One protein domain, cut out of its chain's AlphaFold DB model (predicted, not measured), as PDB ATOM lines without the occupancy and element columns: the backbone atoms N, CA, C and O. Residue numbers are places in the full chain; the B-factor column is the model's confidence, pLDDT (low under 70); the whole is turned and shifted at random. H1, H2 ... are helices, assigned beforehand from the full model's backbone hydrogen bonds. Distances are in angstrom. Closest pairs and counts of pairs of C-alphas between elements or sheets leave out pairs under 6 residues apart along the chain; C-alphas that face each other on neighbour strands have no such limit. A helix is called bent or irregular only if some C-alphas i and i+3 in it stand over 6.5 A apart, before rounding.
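AT A GLANCE: This is residues 332 to 407 of the 417 residues of an uncharacterized protein of Candidatus Methanomethylophilaceae archaeon (UniProt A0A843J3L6). The long helix H4 makes one side of a small helical domain, and H2 packs across its middle almost at right angles. H1 packs crosswise on H2, H3 sits at the beginning of H4, and residues 391 to 407 make a tail with no named element. The printed part has 76 residues and four named helices, H1, H2, H3 and H4 in chain order, with no named strand; the class is all helix, and the helix packing is mostly crossed. The whole is compact, with a radius of gyration of the C-alphas of 11.5 A, and rounded, spanning 30 by 25 by 24 A.

IN THESE COORDINATES: Find C-alpha 374 at (31.273, 11.574, -29.105); from there H4, residues 374 to 390, runs 24.5 A to C-alpha 390 at (15.584, -6.196, -22.890). H2 is residues 348 to 358, 15.1 A, and H3 residues 363 to 370, 10.2 A. H1, residues 332 to 344, begins at (13.811, 20.979, -18.025) and runs 19.6 A; it is only just irregular, with C-alphas 335 and 338 6.9 A apart.

HOW THE PARTS SIT: Look first at H2, the hub, which touches the other three helices. H4 touches it with residues 377 to 384 alone, about perpendicular at 88 degrees; the closest C-alphas, of Gln 350 and Glu 380, are 6.4 A apart. H1 touches H2 at a steep tilt of 62 degrees, opposite ways, closest at the C-alphas of Ile 337 and Ala 351, 5.1 A. H3 touches H2 at the C-alphas of Leu 356 and Ile 366, 6.7 A. H3 also touches H4, by residues 374 to 378 of H4 alone, closest at the C-alphas of Ser 367 and Leu 374, 5.2 A. H1 and H4 are close but not clearly touching; H1 and H3 are apart. Every O i to N i+4 pair is within hydrogen-bond range in H2, H3 and H4; in H1 it is 5 of 9.

THE WHOLE: The farthest C-alphas, of Ser 373 and Cys 407, are 32.2 A apart. The printed part has no cut, and the three links between helices are tight. The mean pLDDT of the printed part is 71.7; residue 343 and residues 387 to 407 are under 70.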
ATOM      1  N   ASP A 332      15.107  21.675 -18.178       87.19
ATOM      2  CA  ASP A 332      13.811  20.979 -18.025       87.19
ATOM      3  C   ASP A 332      13.917  19.479 -18.338       87.19
ATOM      4  O   ASP A 332      13.284  18.644 -17.697       87.19
ATOM      5  N   TYR A 333      14.827  19.100 -19.245       86.50
ATOM      6  CA  TYR A 333      15.128  17.699 -19.560       86.50
ATOM      7  C   TYR A 333      15.472  16.860 -18.312       86.50
ATOM      8  O   TYR A 333      15.300  15.639 -18.305       86.50
ATOM      9  N   ARG A 334      15.967  17.485 -17.233       87.88
ATOM     10  CA  ARG A 334      16.345  16.785 -16.000       87.88
ATOM     11  C   ARG A 334      15.156  16.181 -15.269       87.88
ATOM     12  O   ARG A 334      15.347  15.194 -14.555       87.88
ATOM     13  N   GLU A 335      13.954  16.717 -15.458       83.44
ATOM     14  CA  GLU A 335      12.721  16.179 -14.871       83.44
ATOM     15  C   GLU A 335      12.429  14.755 -15.368       83.44
ATOM     16  O   GLU A 335      11.879  13.929 -14.635       83.44
ATOM     17  N   ASN A 336      12.922  14.420 -16.563       80.06
ATOM     18  CA  ASN A 336      12.733  13.122 -17.206       80.06
ATOM     19  C   ASN A 336      13.759  12.064 -16.758       80.06
ATOM     20  O   ASN A 336      13.536  10.861 -16.910       80.06
ATOM     21  N   ILE A 337      14.872  12.473 -16.137       82.50
ATOM     22  CA  ILE A 337      15.946  11.557 -15.709       82.50
ATOM     23  C   ILE A 337      15.435  10.483 -14.730       82.50
ATOM     24  O   ILE A 337      15.676   9.295 -14.970       82.50
ATOM     25  N   PRO A 338      14.700  10.820 -13.647       75.44
ATOM     26  CA  PRO A 338      14.188   9.811 -12.724       75.44
ATOM     27  C   PRO A 338      13.236   8.815 -13.392       75.44
ATOM     28  O   PRO A 338      13.166   7.664 -12.957       75.44
ATOM     29  N   TYR A 339      12.502   9.240 -14.426       76.38
ATOM     30  CA  TYR A 339      11.632   8.360 -15.201       76.38
ATOM     31  C   TYR A 339      12.455   7.312 -15.956       76.38
ATOM     32  O   TYR A 339      12.254   6.117 -15.725       76.38
ATOM     33  N   PHE A 340      13.439   7.732 -16.758       78.50
ATOM     34  CA  PHE A 340      14.271   6.810 -17.538       78.50
ATOM     35  C   PHE A 340      15.046   5.829 -16.657       78.50
ATOM     36  O   PHE A 340      15.018   4.623 -16.911       78.50
ATOM     37  N   MET A 341      15.639   6.312 -15.560       79.44
ATOM     38  CA  MET A 341      16.341   5.454 -14.600       79.44
ATOM     39  C   MET A 341      15.430   4.360 -14.026       79.44
ATOM     40  O   MET A 341      15.830   3.204 -13.910       79.44
ATOM     41  N   ARG A 342      14.192   4.710 -13.646       71.44
ATOM     42  CA  ARG A 342      13.245   3.744 -13.065       71.44
ATOM     43  C   ARG A 342      12.672   2.788 -14.103       71.44
ATOM     44  O   ARG A 342      12.414   1.634 -13.767       71.44
ATOM     45  N   ARG A 343      12.404   3.280 -15.314       64.88
ATOM     46  CA  ARG A 343      11.631   2.561 -16.330       64.88
ATOM     47  C   ARG A 343      12.484   1.612 -17.157       64.88
ATOM     48  O   ARG A 343      12.064   0.477 -17.356       64.88
ATOM     49  N   ILE A 344      13.643   2.083 -17.607       71.94
ATOM     50  CA  ILE A 344      14.540   1.350 -18.509       71.94
ATOM     51  C   ILE A 344      15.623   0.623 -17.692       71.94
ATOM     52  O   ILE A 344      16.222  -0.337 -18.155       71.94
ATOM     53  N   GLY A 345      15.839   1.028 -16.433       72.38
ATOM     54  CA  GLY A 345      16.872   0.437 -15.577       72.38
ATOM     55  C   GLY A 345      18.282   0.913 -15.923       72.38
ATOM     56  O   GLY A 345      19.254   0.239 -15.597       72.38
ATOM     57  N   VAL A 346      18.385   2.068 -16.580       82.69
ATOM     58  CA  VAL A 346      19.647   2.683 -16.998       82.69
ATOM     59  C   VAL A 346      20.263   3.534 -15.884       82.69
ATOM     60  O   VAL A 346      19.579   3.968 -14.948       82.69
ATOM     61  N   SER A 347      21.568   3.792 -15.980       87.56
ATOM     62  CA  SER A 347      22.273   4.679 -15.053       87.56
ATOM     63  C   SER A 347      21.776   6.127 -15.167       87.56
ATOM     64  O   SER A 347      21.076   6.501 -16.111       87.56
ATOM     65  N   ARG A 348      22.146   6.980 -14.204       87.00
ATOM     66  CA  ARG A 348      21.791   8.408 -14.244       87.00
ATOM     67  C   ARG A 348      22.367   9.096 -15.480       87.00
ATOM     68  O   ARG A 348      21.713   9.937 -16.082       87.00
ATOM     69  N   GLU A 349      23.583   8.722 -15.844       89.00
ATOM     70  CA  GLU A 349      24.314   9.243 -16.991       89.00
ATOM     71  C   GLU A 349      23.639   8.859 -18.310       89.00
ATOM     72  O   GLU A 349      23.485   9.694 -19.197       89.00
ATOM     73  N   GLN A 350      23.208   7.605 -18.422       87.50
ATOM     74  CA  GLN A 350      22.456   7.105 -19.570       87.50
ATOM     75  C   GLN A 350      21.080   7.773 -19.672       87.50
ATOM     76  O   GLN A 350      20.672   8.202 -20.747       87.50
ATOM     77  N   ALA A 351      20.391   7.932 -18.540       87.06
ATOM     78  CA  ALA A 351      19.122   8.647 -18.467       87.06
ATOM     79  C   ALA A 351      19.252  10.130 -18.858       87.06
ATOM     80  O   ALA A 351      18.337  10.676 -19.463       87.06
ATOM     81  N   GLU A 352      20.374  10.780 -18.539       91.75
ATOM     82  CA  GLU A 352      20.660  12.151 -18.971       91.75
ATOM     83  C   GLU A 352      20.879  12.247 -20.486       91.75
ATOM     84  O   GLU A 352      20.287  13.117 -21.124       91.75
ATOM     85  N   ILE A 353      21.672  11.341 -21.074       89.94
ATOM     86  CA  ILE A 353      21.855  11.263 -22.535       89.94
ATOM     87  C   ILE A 353      20.501  11.085 -23.221       89.94
ATOM     88  O   ILE A 353      20.182  11.809 -24.163       89.94
ATOM     89  N   LEU A 354      19.684  10.171 -22.702       87.75
ATOM     90  CA  LEU A 354      18.370   9.876 -23.248       87.75
ATOM     91  C   LEU A 354      17.406  11.063 -23.123       87.75
ATOM     92  O   LEU A 354      16.706  11.390 -24.074       87.75
ATOM     93  N   ALA A 355      17.403  11.758 -21.985       88.56
ATOM     94  CA  ALA A 355      16.568  12.937 -21.785       88.56
ATOM     95  C   ALA A 355      16.941  14.097 -22.718       88.56
ATOM     96  O   ALA A 355      16.060  14.751 -23.269       88.56
ATOM     97  N   LEU A 356      18.238  14.335 -22.929       87.88
ATOM     98  CA  LEU A 356      18.703  15.331 -23.895       87.88
ATOM     99  C   LEU A 356      18.341  14.939 -25.330       87.88
ATOM    100  O   LEU A 356      17.956  15.796 -26.124       87.88
ATOM    101  N   HIS A 357      18.440  13.651 -25.654       86.00
ATOM    102  CA  HIS A 357      18.057  13.137 -26.961       86.00
ATOM    103  C   HIS A 357      16.570  13.335 -27.243       86.00
ATOM    104  O   HIS A 357      16.218  13.857 -28.296       86.00
ATOM    105  N   PHE A 358      15.703  13.007 -26.281       81.75
ATOM    106  CA  PHE A 358      14.263  13.209 -26.424       81.75
ATOM    107  C   PHE A 358      13.867  14.681 -26.508       81.75
ATOM    108  O   PHE A 358      12.893  14.986 -27.187       81.75
ATOM    109  N   ALA A 359      14.649  15.599 -25.932       82.19
ATOM    110  CA  ALA A 359      14.483  17.037 -26.160       82.19
ATOM    111  C   ALA A 359      14.836  17.477 -27.602       82.19
ATOM    112  O   ALA A 359      14.627  18.635 -27.962       82.19
ATOM    113  N   GLY A 360      15.379  16.573 -28.424       77.69
ATOM    114  CA  GLY A 360      15.732  16.796 -29.825       77.69
ATOM    115  C   GLY A 360      17.227  16.997 -30.080       77.69
ATOM    116  O   GLY A 360      17.590  17.394 -31.192       77.69
ATOM    117  N   MET A 361      18.104  16.765 -29.086       82.88
ATOM    118  CA  MET A 361      19.551  16.920 -29.267       82.88
ATOM    119  C   MET A 361      20.161  15.728 -30.006       82.88
ATOM    120  O   MET A 361      19.962  14.567 -29.638       82.88
ATOM    121  N   SER A 362      20.999  16.027 -30.999       78.56
ATOM    122  CA  SER A 362      21.829  15.013 -31.648       78.56
ATOM    123  C   SER A 362      22.938  14.503 -30.709       78.56
ATOM    124  O   SER A 362      23.338  15.213 -29.776       78.56
ATOM    125  N   PRO A 363      23.505  13.308 -30.958       77.00
ATOM    126  CA  PRO A 363      24.643  12.790 -30.195       77.00
ATOM    127  C   PRO A 363      25.839  13.756 -30.128       77.00
ATOM    128  O   PRO A 363      26.512  13.849 -29.101       77.00
ATOM    129  N   GLU A 364      26.085  14.514 -31.197       76.25
ATOM    130  CA  GLU A 364      27.128  15.540 -31.268       76.25
ATOM    131  C   GLU A 364      26.835  16.707 -30.316       76.25
ATOM    132  O   GLU A 364      27.701  17.109 -29.534       76.25
ATOM    133  N   ALA A 365      25.596  17.212 -30.309       77.25
ATOM    134  CA  ALA A 365      25.182  18.266 -29.385       77.25
ATOM    135  C   ALA A 365      25.231  17.794 -27.921       77.25
ATOM    136  O   ALA A 365      25.687  18.531 -27.042       77.25
ATOM    137  N   ILE A 366      24.839  16.543 -27.658       83.44
ATOM    138  CA  ILE A 366      24.918  15.917 -26.331       83.44
ATOM    139  C   ILE A 366      26.373  15.806 -25.871       83.44
ATOM    140  O   ILE A 366      26.677  16.146 -24.726       83.44
ATOM    141  N   SER A 367      27.284  15.372 -26.745       79.38
ATOM    142  CA  SER A 367      28.722  15.291 -26.460       79.38
ATOM    143  C   SER A 367      29.277  16.643 -26.002       79.38
ATOM    144  O   SER A 367      29.908  16.722 -24.943       79.38
ATOM    145  N   LEU A 368      28.947  17.722 -26.718       76.81
ATOM    146  CA  LEU A 368      29.354  19.080 -26.354       76.81
ATOM    147  C   LEU A 368      28.703  19.562 -25.046       76.81
ATOM    148  O   LEU A 368      29.393  20.106 -24.180       76.81
ATOM    149  N   LYS A 369      27.393  19.345 -24.858       85.81
ATOM    150  CA  LYS A 369      26.671  19.786 -23.649       85.81
ATOM    151  C   LYS A 369      27.152  19.067 -22.389       85.81
ATOM    152  O   LYS A 369      27.332  19.713 -21.353       85.81
ATOM    153  N   SER A 370      27.377  17.757 -22.488       86.12
ATOM    154  CA  SER A 370      27.799  16.889 -21.380       86.12
ATOM    155  C   SER A 370      29.313  16.864 -21.152       86.12
ATOM    156  O   SER A 370      29.761  16.275 -20.168       86.12
ATOM    157  N   LYS A 371      30.102  17.514 -22.024       86.19
ATOM    158  CA  LYS A 371      31.576  17.490 -22.016       86.19
ATOM    159  C   LYS A 371      32.144  16.066 -22.075       86.19
ATOM    160  O   LYS A 371      33.119  15.746 -21.399       86.19
ATOM    161  N   ARG A 372      31.516  15.203 -22.874       84.00
ATOM    162  CA  ARG A 372      31.926  13.807 -23.094       84.00
ATOM    163  C   ARG A 372      32.409  13.623 -24.518       84.00
ATOM    164  O   ARG A 372      32.008  14.379 -25.399       84.00
ATOM    165  N   SER A 373      33.230  12.606 -24.769       80.00
ATOM    166  CA  SER A 373      33.610  12.289 -26.145       80.00
ATOM    167  C   SER A 373      32.399  11.769 -26.930       80.00
ATOM    168  O   SER A 373      31.532  11.080 -26.385       80.00
ATOM    169  N   LEU A 374      32.337  12.074 -28.228       71.88
ATOM    170  CA  LEU A 374      31.273  11.574 -29.105       71.88
ATOM    171  C   LEU A 374      31.239  10.038 -29.147       71.88
ATOM    172  O   LEU A 374      30.168   9.441 -29.229       71.88
ATOM    173  N   LYS A 375      32.411   9.398 -29.056       70.81
ATOM    174  CA  LYS A 375      32.540   7.939 -29.012       70.81
ATOM    175  C   LYS A 375      31.831   7.352 -27.790       70.81
ATOM    176  O   LYS A 375      31.078   6.391 -27.940       70.81
ATOM    177  N   ASP A 376      32.032   7.954 -26.618       76.56
ATOM    178  CA  ASP A 376      31.393   7.504 -25.377       76.56
ATOM    179  C   ASP A 376      29.879   7.694 -25.448       76.56
ATOM    180  O   ASP A 376      29.137   6.772 -25.129       76.56
ATOM    181  N   VAL A 377      29.410   8.847 -25.941       75.19
ATOM    182  CA  VAL A 377      27.970   9.103 -26.119       75.19
ATOM    183  C   VAL A 377      27.341   8.051 -27.033       75.19
ATOM    184  O   VAL A 377      26.332   7.459 -26.664       75.19
ATOM    185  N   ARG A 378      27.953   7.754 -28.187       78.44
ATOM    186  CA  ARG A 378      27.454   6.723 -29.115       78.44
ATOM    187  C   ARG A 378      27.450   5.324 -28.495       78.44
ATOM    188  O   ARG A 378      26.495   4.584 -28.689       78.44
ATOM    189  N   THR A 379      28.472   4.985 -27.709       77.12
ATOM    190  CA  THR A 379      28.517   3.704 -26.982       77.12
ATOM    191  C   THR A 379      27.399   3.606 -25.944       77.12
ATOM    192  O   THR A 379      26.781   2.551 -25.805       77.12
ATOM    193  N   GLU A 380      27.092   4.695 -25.235       84.56
ATOM    194  CA  GLU A 380      25.955   4.719 -24.311       84.56
ATOM    195  C   GLU A 380      24.610   4.602 -25.035       84.56
ATOM    196  O   GLU A 380      23.734   3.902 -24.539       84.56
ATOM    197  N   PHE A 381      24.444   5.194 -26.224       80.06
ATOM    198  CA  PHE A 381      23.240   4.986 -27.039       80.06
ATOM    199  C   PHE A 381      23.018   3.513 -27.387       80.06
ATOM    200  O   PHE A 381      21.910   3.016 -27.205       80.06
ATOM    201  N   THR A 382      24.066   2.793 -27.801       75.62
ATOM    202  CA  THR A 382      23.969   1.349 -28.070       75.62
ATOM    203  C   THR A 382      23.533   0.575 -26.823       75.62
ATOM    204  O   THR A 382      22.608  -0.229 -26.887       75.62
ATOM    205  N   ARG A 383      24.119   0.876 -25.655       76.00
ATOM    206  CA  ARG A 383      23.721   0.255 -24.375       76.00
ATOM    207  C   ARG A 383      22.274   0.568 -23.996       76.00
ATOM    208  O   ARG A 383      21.579  -0.280 -23.444       76.00
ATOM    209  N   ILE A 384      21.819   1.788 -24.274       81.12
ATOM    210  CA  ILE A 384      20.437   2.206 -24.037       81.12
ATOM    211  C   ILE A 384      19.484   1.428 -24.958       81.12
ATOM    212  O   ILE A 384      18.479   0.919 -24.470       81.12
ATOM    213  N   GLN A 385      19.803   1.276 -26.248       73.62
ATOM    214  CA  GLN A 385      19.005   0.478 -27.195       73.62
ATOM    215  C   GLN A 385      18.922  -1.001 -26.786       73.62
ATOM    216  O   GLN A 385      17.845  -1.604 -26.828       73.62
ATOM    217  N   GLU A 386      20.026  -1.583 -26.316       71.50
ATOM    218  CA  GLU A 386      20.029  -2.931 -25.737       71.50
ATOM    219  C   GLU A 386      19.112  -3.020 -24.505       71.50
ATOM    220  O   GLU A 386      18.307  -3.948 -24.398       71.50
ATOM    221  N   ALA A 387      19.176  -2.039 -23.597       69.94
ATOM    222  CA  ALA A 387      18.319  -1.990 -22.413       69.94
ATOM    223  C   ALA A 387      16.831  -1.835 -22.772       69.94
ATOM    224  O   ALA A 387      15.976  -2.471 -22.153       69.94
ATOM    225  N   PHE A 388      16.509  -1.045 -23.802       68.19
ATOM    226  CA  PHE A 388      15.156  -0.943 -24.346       68.19
ATOM    227  C   PHE A 388      14.656  -2.294 -24.860       68.19
ATOM    228  O   PHE A 388      13.594  -2.754 -24.428       68.19
ATOM    229  N   SER A 389      15.473  -2.971 -25.666       65.50
ATOM    230  CA  SER A 389      15.166  -4.293 -26.219       65.50
ATOM    231  C   SER A 389      14.915  -5.327 -25.112       65.50
ATOM    232  O   SER A 389      13.937  -6.068 -25.150       65.50
ATOM    233  N   GLN A 390      15.743  -5.325 -24.062       62.69
ATOM    234  CA  GLN A 390      15.584  -6.196 -22.890       62.69
ATOM    235  C   GLN A 390      14.372  -5.835 -22.019       62.69
ATOM    236  O   GLN A 390      13.825  -6.694 -21.330       62.69
ATOM    237  N   SER A 391      13.948  -4.571 -22.028       59.66
ATOM    238  CA  SER A 391      12.777  -4.105 -21.277       59.66
ATOM    239  C   SER A 391      11.439  -4.414 -21.960       59.66
ATOM    240  O   SER A 391      10.391  -4.126 -21.376       59.66
ATOM    241  N   GLY A 392      11.464  -4.987 -23.172       49.38
ATOM    242  CA  GLY A 392      10.273  -5.236 -23.987       49.38
ATOM    243  C   GLY A 392       9.620  -3.957 -24.517       49.38
ATOM    244  O   GLY A 392       8.491  -3.994 -24.993       49.38
ATOM    245  N   ILE A 393      10.305  -2.815 -24.409       53.75
ATOM    246  CA  ILE A 393       9.868  -1.550 -24.994       53.75
ATOM    247  C   ILE A 393      10.415  -1.528 -26.421       53.75
ATOM    248  O   ILE A 393      11.617  -1.347 -26.622       53.75
ATOM    249  N   ILE A 394       9.536  -1.721 -27.404       45.53
ATOM    250  CA  ILE A 394       9.884  -1.553 -28.816       45.53
ATOM    251  C   ILE A 394      10.076  -0.054 -29.057       45.53
ATOM    252  O   ILE A 394       9.116   0.706 -29.165       45.53
ATOM    253  N   VAL A 395      11.333   0.382 -29.100       45.38
ATOM    254  CA  VAL A 395      11.689   1.696 -29.638       45.38
ATOM    255  C   VAL A 395      11.852   1.493 -31.133       45.38
ATOM    256  O   VAL A 395      12.761   0.797 -31.574       45.38
ATOM    257  N   ASN A 396      10.918   2.021 -31.917       38.72
ATOM    258  CA  ASN A 396      11.026   1.948 -33.364       38.72
ATOM    259  C   ASN A 396      12.153   2.891 -33.821       38.72
ATOM    260  O   ASN A 396      11.967   4.104 -33.842       38.72
ATOM    261  N   ASP A 397      13.308   2.324 -34.183       36.41
ATOM    262  CA  ASP A 397      14.502   3.047 -34.654       36.41
ATOM    263  C   ASP A 397      14.258   3.874 -35.937       36.41
ATOM    264  O   ASP A 397      15.097   4.691 -36.310       36.41
ATOM    265  N   SER A 398      13.114   3.711 -36.617       35.09
ATOM    266  CA  SER A 398      12.761   4.530 -37.790       35.09
ATOM    267  C   SER A 398      12.259   5.939 -37.448       35.09
ATOM    268  O   SER A 398      12.023   6.745 -38.348       35.09
ATOM    269  N   VAL A 399      12.104   6.275 -36.165       37.72
ATOM    270  CA  VAL A 399      11.557   7.559 -35.728       37.72
ATOM    271  C   VAL A 399      12.235   7.944 -34.416       37.72
ATOM    272  O   VAL A 399      12.117   7.212 -33.435       37.72
ATOM    273  N   TYR A 400      12.901   9.107 -34.358       42.66
ATOM    274  CA  TYR A 400      13.142   9.792 -33.084       42.66
ATOM    275  C   TYR A 400      11.768   9.936 -32.435       42.66
ATOM    276  O   TYR A 400      10.930  10.718 -32.889       42.66
ATOM    277  N   THR A 401      11.497   9.037 -31.498       42.59
ATOM    278  CA  THR A 401      10.152   8.692 -31.054       42.59
ATOM    279  C   THR A 401       9.506   9.966 -30.531       42.59
ATOM    280  O   THR A 401      10.186  10.752 -29.865       42.59
ATOM    281  N   GLU A 402       8.218  10.198 -30.834       46.81
ATOM    282  CA  GLU A 402       7.467  11.205 -30.079       46.81
ATOM    283  C   GLU A 402       7.789  10.979 -28.609       46.81
ATOM    284  O   GLU A 402       7.732   9.831 -28.157       46.81
ATOM    285  N   ASP A 403       8.203  12.054 -27.928       47.22
ATOM    286  CA  ASP A 403       8.617  12.016 -26.536       47.22
ATOM    287  C   ASP A 403       7.688  11.053 -25.790       47.22
ATOM    288  O   ASP A 403       6.472  11.298 -25.772       47.22
ATOM    289  N   PRO A 404       8.195   9.938 -25.229       43.00
ATOM    290  CA  PRO A 404       7.346   8.984 -24.540       43.00
ATOM    291  C   PRO A 404       6.546   9.675 -23.433       43.00
ATOM    292  O   PRO A 404       5.494   9.170 -23.072       43.00
ATOM    293  N   ILE A 405       6.985  10.843 -22.948       39.94
ATOM    294  CA  ILE A 405       6.312  11.679 -21.953       39.94
ATOM    295  C   ILE A 405       5.181  12.536 -22.558       39.94
ATOM    296  O   ILE A 405       4.205  12.815 -21.866       39.94
ATOM    297  N   SER A 406       5.208  12.879 -23.851       44.28
ATOM    298  CA  SER A 406       4.150  13.671 -24.513       44.28
ATOM    299  C   SER A 406       2.773  12.989 -24.522       44.28
ATOM    300  O   SER A 406       1.744  13.660 -24.598       44.28
ATOM    301  N   CYS A 407       2.731  11.662 -24.361       35.84
ATOM    302  CA  CYS A 407       1.491  10.906 -24.152       35.84
ATOM    303  C   CYS A 407       0.877  11.103 -22.750       35.84
ATOM    304  O   CYS A 407      -0.243  10.662 -22.525       35.84
TER     305      CYS A 407